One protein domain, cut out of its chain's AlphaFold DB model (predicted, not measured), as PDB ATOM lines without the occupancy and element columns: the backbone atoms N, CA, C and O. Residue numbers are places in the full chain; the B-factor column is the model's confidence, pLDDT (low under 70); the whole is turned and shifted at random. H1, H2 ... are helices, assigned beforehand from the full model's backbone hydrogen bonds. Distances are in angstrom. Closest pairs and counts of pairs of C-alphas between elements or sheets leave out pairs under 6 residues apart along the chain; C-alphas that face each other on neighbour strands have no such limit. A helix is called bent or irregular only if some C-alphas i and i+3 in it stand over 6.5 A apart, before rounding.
ATOM      1  N   SER A   2     166.033 200.617 156.891       50.88
ATOM      2  CA  SER A   2     166.698 199.372 157.262       50.88
ATOM      3  C   SER A   2     166.291 198.943 158.673       50.88
ATOM      4  O   SER A   2     166.287 199.751 159.600       50.88
ATOM      5  N   SER A   3     165.971 197.659 158.862       59.72
ATOM      6  CA  SER A   3     165.628 197.077 160.172       59.72
ATOM      7  C   SER A   3     166.700 197.359 161.243       59.72
ATOM      8  O   SER A   3     166.402 197.375 162.437       59.72
ATOM      9  N   LEU A   4     167.926 197.689 160.825       58.16
ATOM     10  CA  LEU A   4     169.047 198.082 161.677       58.16
ATOM     11  C   LEU A   4     168.863 199.416 162.422       58.16
ATOM     12  O   LEU A   4     169.472 199.572 163.478       58.16
ATOM     13  N   ASP A   5     168.016 200.339 161.950       58.47
ATOM     14  CA  ASP A   5     167.751 201.614 162.647       58.47
ATOM     15  C   ASP A   5     166.825 201.463 163.854       58.47
ATOM     16  O   ASP A   5     166.834 202.287 164.769       58.47
ATOM     17  N   SER A   6     166.059 200.371 163.894       64.31
ATOM     18  CA  SER A   6     165.231 200.028 165.052       64.31
ATOM     19  C   SER A   6     166.054 199.488 166.229       64.31
ATOM     20  O   SER A   6     165.603 199.534 167.377       64.31
ATOM     21  N   LEU A   7     167.285 199.026 165.976       65.12
ATOM     22  CA  LEU A   7     168.222 198.642 167.021       65.12
ATOM     23  C   LEU A   7     169.136 199.828 167.353       65.12
ATOM     24  O   LEU A   7     169.751 200.426 166.475       65.12
ATOM     25  N   ARG A   8     169.296 200.136 168.648       74.94
ATOM     26  CA  ARG A   8     170.289 201.109 169.147       74.94
ATOM     27  C   ARG A   8     171.719 200.562 169.010       74.94
ATOM     28  O   ARG A   8     172.398 200.303 170.002       74.94
ATOM     29  N   ILE A   9     172.156 200.328 167.780       78.25
ATOM     30  CA  ILE A   9     173.495 199.862 167.439       78.25
ATOM     31  C   ILE A   9     174.341 201.097 167.099       78.25
ATOM     32  O   ILE A   9     173.893 201.920 166.306       78.25
ATOM     33  N   PRO A  10     175.550 201.247 167.673       87.62
ATOM     34  CA  PRO A  10     176.480 202.298 167.273       87.62
ATOM     35  C   PRO A  10     176.724 202.294 165.760       87.62
ATOM     36  O   PRO A  10     176.922 201.220 165.191       87.62
ATOM     37  N   GLU A  11     176.787 203.469 165.133       81.19
ATOM     38  CA  GLU A  11     176.915 203.609 163.671       81.19
ATOM     39  C   GLU A  11     178.073 202.790 163.085       81.19
ATOM     40  O   GLU A  11     177.877 202.033 162.142       81.19
ATOM     41  N   ALA A  12     179.238 202.778 163.741       84.44
ATOM     42  CA  ALA A  12     180.378 201.958 163.317       84.44
ATOM     43  C   ALA A  12     180.057 200.451 163.193       84.44
ATOM     44  O   ALA A  12     180.587 199.757 162.325       84.44
ATOM     45  N   LYS A  13     179.173 199.923 164.049       87.25
ATOM     46  CA  LYS A  13     178.727 198.526 163.973       87.25
ATOM     47  C   LYS A  13     177.686 198.327 162.872       87.25
ATOM     48  O   LYS A  13     177.713 197.279 162.237       87.25
ATOM     49  N   LYS A  14     176.811 199.309 162.614       85.25
ATOM     50  CA  LYS A  14     175.884 199.266 161.469       85.25
ATOM     51  C   LYS A  14     176.659 199.225 160.153       85.25
ATOM     52  O   LYS A  14     176.395 198.361 159.324       85.25
ATOM     53  N   THR A  15     177.683 200.065 160.017       86.69
ATOM     54  CA  THR A  15     178.584 200.063 158.859       86.69
ATOM     55  C   THR A  15     179.266 198.710 158.678       86.69
ATOM     56  O   THR A  15     179.283 198.181 157.572       86.69
ATOM     57  N   TYR A  16     179.775 198.099 159.754       89.50
ATOM     58  CA  TYR A  16     180.379 196.765 159.680       89.50
ATOM     59  C   TYR A  16     179.380 195.692 159.228       89.50
ATOM     60  O   TYR A  16     179.721 194.830 158.416       89.50
ATOM     61  N   ILE A  17     178.143 195.751 159.729       89.44
ATOM     62  CA  ILE A  17     177.087 194.822 159.326       89.44
ATOM     63  C   ILE A  17     176.837 194.940 157.821       89.44
ATOM     64  O   ILE A  17     176.939 193.946 157.111       89.44
ATOM     65  N   ILE A  18     176.606 196.156 157.332       85.81
ATOM     66  CA  ILE A  18     176.254 196.405 155.931       85.81
ATOM     67  C   ILE A  18     177.426 196.095 154.991       85.81
ATOM     68  O   ILE A  18     177.236 195.456 153.967       85.81
ATOM     69  N   GLN A  19     178.648 196.509 155.333       86.44
ATOM     70  CA  GLN A  19     179.790 196.407 154.418       86.44
ATOM     71  C   GLN A  19     180.512 195.057 154.454       86.44
ATOM     72  O   GLN A  19     181.232 194.732 153.511       86.44
ATOM     73  N   LYS A  20     180.419 194.302 155.558       86.81
ATOM     74  CA  LYS A  20     181.211 193.073 155.756       86.81
ATOM     75  C   LYS A  20     180.362 191.846 156.048       86.81
ATOM     76  O   LYS A  20     180.643 190.794 155.482       86.81
ATOM     77  N   LEU A  21     179.364 191.950 156.930       87.88
ATOM     78  CA  LEU A  21     178.553 190.786 157.305       87.88
ATOM     79  C   LEU A  21     177.480 190.467 156.272       87.88
ATOM     80  O   LEU A  21     177.377 189.309 155.892       87.88
ATOM     81  N   ASN A  22     176.708 191.454 155.814       89.06
ATOM     82  CA  ASN A  22     175.602 191.218 154.888       89.06
ATOM     83  C   ASN A  22     176.068 190.546 153.588       89.06
ATOM     84  O   ASN A  22     175.543 189.474 153.312       89.06
ATOM     85  N   PRO A  23     177.105 191.038 152.875       90.25
ATOM     86  CA  PRO A  23     177.560 190.387 151.644       90.25
ATOM     87  C   PRO A  23     178.003 188.937 151.880       90.25
ATOM     88  O   PRO A  23     177.630 188.029 151.148       90.25
ATOM     89  N   LEU A  24     178.740 188.688 152.970       87.50
ATOM     90  CA  LEU A  24     179.219 187.348 153.318       87.50
ATOM     91  C   LEU A  24     178.077 186.385 153.678       87.50
ATOM     92  O   LEU A  24     178.137 185.197 153.359       87.50
ATOM     93  N   LEU A  25     177.060 186.876 154.389       88.94
ATOM     94  CA  LEU A  25     175.896 186.079 154.765       88.94
ATOM     95  C   LEU A  25     174.973 185.842 153.568       88.94
ATOM     96  O   LEU A  25     174.461 184.736 153.434       88.94
ATOM     97  N   GLU A  26     174.783 186.834 152.697       88.75
ATOM     98  CA  GLU A  26     173.978 186.727 151.476       88.75
ATOM     99  C   GLU A  26     174.551 185.683 150.513       88.75
ATOM    100  O   GLU A  26     173.810 184.803 150.070       88.75
ATOM    101  N   ASP A  27     175.865 185.691 150.276       87.44
ATOM    102  CA  ASP A  27     176.539 184.690 149.438       87.44
ATOM    103  C   ASP A  27     176.363 183.267 150.002       87.44
ATOM    104  O   ASP A  27     176.020 182.326 149.283       87.44
ATOM    105  N   MET A  28     176.532 183.104 151.319       89.06
ATOM    106  CA  MET A  28     176.358 181.814 151.993       89.06
ATOM    107  C   MET A  28     174.906 181.324 151.956       89.06
ATOM    108  O   MET A  28     174.654 180.130 151.778       89.06
ATOM    109  N   VAL A  29     173.943 182.226 152.154       90.81
ATOM    110  CA  VAL A  29     172.514 181.897 152.115       90.81
ATOM    111  C   VAL A  29     172.098 181.513 150.703       90.81
ATOM    112  O   VAL A  29     171.389 180.522 150.548       90.81
ATOM    113  N   THR A  30     172.571 182.240 149.690       89.69
ATOM    114  CA  THR A  30     172.310 181.931 148.280       89.69
ATOM    115  C   THR A  30     172.715 180.495 147.976       89.69
ATOM    116  O   THR A  30     171.895 179.716 147.495       89.69
ATOM    117  N   GLU A  31     173.911 180.087 148.398       89.31
ATOM    118  CA  GLU A  31     174.393 178.735 148.121       89.31
ATOM    119  C   GLU A  31     173.730 177.640 148.952       89.31
ATOM    120  O   GLU A  31     173.519 176.525 148.473       89.31
ATOM    121  N   CYS A  32     173.293 177.971 150.165       91.00
ATOM    122  CA  CYS A  32     172.463 177.069 150.951       91.00
ATOM    123  C   CYS A  32     171.083 176.848 150.305       91.00
ATOM    124  O   CYS A  32     170.536 175.747 150.393       91.00
ATOM    125  N   LEU A  33     170.509 177.873 149.665       92.31
ATOM    126  CA  LEU A  33     169.233 177.771 148.953       92.31
ATOM    127  C   LEU A  33     169.373 177.062 147.601       92.31
ATOM    128  O   LEU A  33     168.421 176.411 147.176       92.31
ATOM    129  N   THR A  34     170.538 177.142 146.954       91.06
ATOM    130  CA  THR A  34     170.843 176.404 145.720       91.06
ATOM    131  C   THR A  34     170.923 174.896 145.973       91.06
ATOM    132  O   THR A  34     170.271 174.114 145.282       91.06
ATOM    133  N   GLU A  35     171.699 174.477 146.977       90.38
ATOM    134  CA  GLU A  35     171.961 173.056 147.253       90.38
ATOM    135  C   GLU A  35     170.853 172.388 148.084       90.38
ATOM    136  O   GLU A  35     170.722 171.164 148.068       90.38
ATOM    137  N   MET A  36     170.054 173.176 148.819       90.19
ATOM    138  CA  MET A  36     169.022 172.705 149.756       90.19
ATOM    139  C   MET A  36     169.459 171.468 150.575       90.19
ATOM    140  O   MET A  36     168.804 170.420 150.532       90.19
ATOM    141  N   PRO A  37     170.581 171.550 151.314       92.94
ATOM    142  CA  PRO A  37     171.117 170.415 152.052       92.94
ATOM    143  C   PRO A  37     170.185 169.998 153.200       92.94
ATOM    144  O   PRO A  37     169.561 170.835 153.853       92.94
ATOM    145  N   ASN A  38     170.146 168.694 153.498       91.62
ATOM    146  CA  ASN A  38     169.371 168.157 154.627       91.62
ATOM    147  C   ASN A  38     169.841 168.715 155.984       91.62
ATOM    148  O   ASN A  38     169.024 168.877 156.889       91.62
ATOM    149  N   ASP A  39     171.142 168.997 156.114       93.56
ATOM    150  CA  ASP A  39     171.725 169.690 157.265       93.56
ATOM    151  C   ASP A  39     172.372 171.018 156.813       93.56
ATOM    152  O   ASP A  39     173.494 171.027 156.289       93.56
ATOM    153  N   PRO A  40     171.682 172.159 156.989       91.25
ATOM    154  CA  PRO A  40     172.200 173.462 156.591       91.25
ATOM    155  C   PRO A  40     173.366 173.935 157.469       91.25
ATOM    156  O   PRO A  40     174.204 174.701 156.997       91.25
ATOM    157  N   VAL A  41     173.470 173.486 158.726       91.94
ATOM    158  CA  VAL A  41     174.543 173.921 159.632       91.94
ATOM    159  C   VAL A  41     175.872 173.308 159.202       91.94
ATOM    160  O   VAL A  41     176.877 174.016 159.109       91.94
ATOM    161  N   GLU A  42     175.876 172.011 158.890       92.19
ATOM    162  CA  GLU A  42     177.064 171.323 158.375       92.19
ATOM    163  C   GLU A  42     177.532 171.943 157.048       92.19
ATOM    164  O   GLU A  42     178.726 172.215 156.865       92.19
ATOM    165  N   PHE A  43     176.585 172.257 156.160       92.56
ATOM    166  CA  PHE A  43     176.861 172.934 154.899       92.56
ATOM    167  C   PHE A  43     177.471 174.327 155.096       92.56
ATOM    168  O   PHE A  43     178.507 174.618 154.502       92.56
ATOM    169  N   MET A  44     176.902 175.174 155.961       89.69
ATOM    170  CA  MET A  44     177.425 176.525 156.221       89.69
ATOM    171  C   MET A  44     178.855 176.496 156.780       89.69
ATOM    172  O   MET A  44     179.699 177.296 156.378       89.69
ATOM    173  N   ILE A  45     179.165 175.549 157.674       91.62
ATOM    174  CA  ILE A  45     180.523 175.376 158.213       91.62
ATOM    175  C   ILE A  45     181.504 175.005 157.098       91.62
ATOM    176  O   ILE A  45     182.617 175.543 157.047       91.62
ATOM    177  N   LYS A  46     181.105 174.089 156.210       91.06
ATOM    178  CA  LYS A  46     181.907 173.683 155.054       91.06
ATOM    179  C   LYS A  46     182.101 174.850 154.083       91.06
ATOM    180  O   LYS A  46     183.243 175.168 153.761       91.06
ATOM    181  N   TYR A  47     181.020 175.533 153.711       88.94
ATOM    182  CA  TYR A  47     181.027 176.681 152.809       88.94
ATOM    183  C   TYR A  47     181.951 177.787 153.319       88.94
ATOM    184  O   TYR A  47     182.851 178.218 152.609       88.94
ATOM    185  N   LEU A  48     181.828 178.195 154.586       88.31
ATOM    186  CA  LEU A  48     182.703 179.219 155.163       88.31
ATOM    187  C   LEU A  48     184.166 178.768 155.257       88.31
ATOM    188  O   LEU A  48     185.065 179.604 155.236       88.31
ATOM    189  N   ARG A  49     184.445 177.465 155.377       86.56
ATOM    190  CA  ARG A  49     185.820 176.942 155.358       86.56
ATOM    191  C   ARG A  49     186.413 176.972 153.952       86.56
ATOM    192  O   ARG A  49     187.568 177.356 153.804       86.56
ATOM    193  N   GLU A  50     185.637 176.584 152.950       84.25
ATOM    194  CA  GLU A  50     186.058 176.558 151.548       84.25
ATOM    195  C   GLU A  50     186.158 177.975 150.970       84.25
ATOM    196  O   GLU A  50     187.146 178.300 150.312       84.25
ATOM    197  N   ASN A  51     185.224 178.864 151.313       73.31
ATOM    198  CA  ASN A  51     185.192 180.246 150.833       73.31
ATOM    199  C   ASN A  51     186.173 181.174 151.586       73.31
ATOM    200  O   ASN A  51     186.587 182.204 151.067       73.31
ATOM    201  N   LYS A  52     186.687 180.782 152.763       60.38
ATOM    202  CA  LYS A  52     187.879 181.436 153.354       60.38
ATOM    203  C   LYS A  52     189.114 181.357 152.448       60.38
ATOM    204  O   LYS A  52     190.008 182.187 152.566       60.38
ATOM    205  N   SER A  53     189.155 180.395 151.525       51.62
ATOM    206  CA  SER A  53     190.266 180.218 150.582       51.62
ATOM    207  C   SER A  53     190.258 181.227 149.428       51.62
ATOM    208  O   SER A  53     191.287 181.383 148.769       51.62
ATOM    209  N   SER A  54     189.123 181.881 149.148       51.94
ATOM    210  CA  SER A  54     188.964 182.815 148.024       51.94
ATOM    211  C   SER A  54     189.223 184.272 148.431       51.94
ATOM    212  O   SER A  54     189.777 185.034 147.640       51.94
TER     213      SER A  54
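This is residues 2 to 54 of the 196 residues of an uncharacterized protein of Perkinsus olseni (UniProt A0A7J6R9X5). One long bent helix, H2, makes the length of an open frame, with H3 turning back from its last end to make a V-like corner and the tiny H1 by its first end. The 53 printed residues hold three named helices, H1, H2 and H3, and no named strand: all helix. The whole is loose, radius of gyration of the C-alphas 13.7 A, and elongated, spanning 36 by 23 by 15 A.

H2, residues 11 to 35, was assigned as one helix by its hydrogen bonds but is bent: C-alphas 19 and 22 are 6.7 A apart. Arm H2a, residues 11 to 19, begins at (176.915, 203.609, 163.671) and is 12.1 A long; H2b, residues 22 to 35, is 20.0 A. H3, residues 40 to 54, is 21.0 A and ends at (188.964, 182.815, 148.024). H1, residues 3 to 6, is 5.7 A.

H2a and H2b are near each other, at a steep tilt of 35.1 degrees, only just past shallow. H2b, with residues 28 to 32 alone, touches H3, opposite ways at a steep tilt of 59 degrees; the closest C-alphas, of Cys 32 and Pro 40, are 6.7 A apart. H1 and H2a are close but not clearly touching, Leu 4 and Lys 14 having the closest C-alphas, 6.9 A. H3 is apart from H1 and H2a. Every O i to N i+4 pair is within hydrogen-bond range in H2a and H2b, and 9 of 11 in H3; H1 is too short for such a pair, but its 1 O i to N i+3 pair is within range.

The C-alphas farthest apart, of Glu 11 and Asn 38, are 37.4 A apart. The printed part has no cut, both links are tight, and residues 6 to 12 stand free. Residues 2 to 7 and 52 to 54 are under pLDDT 70.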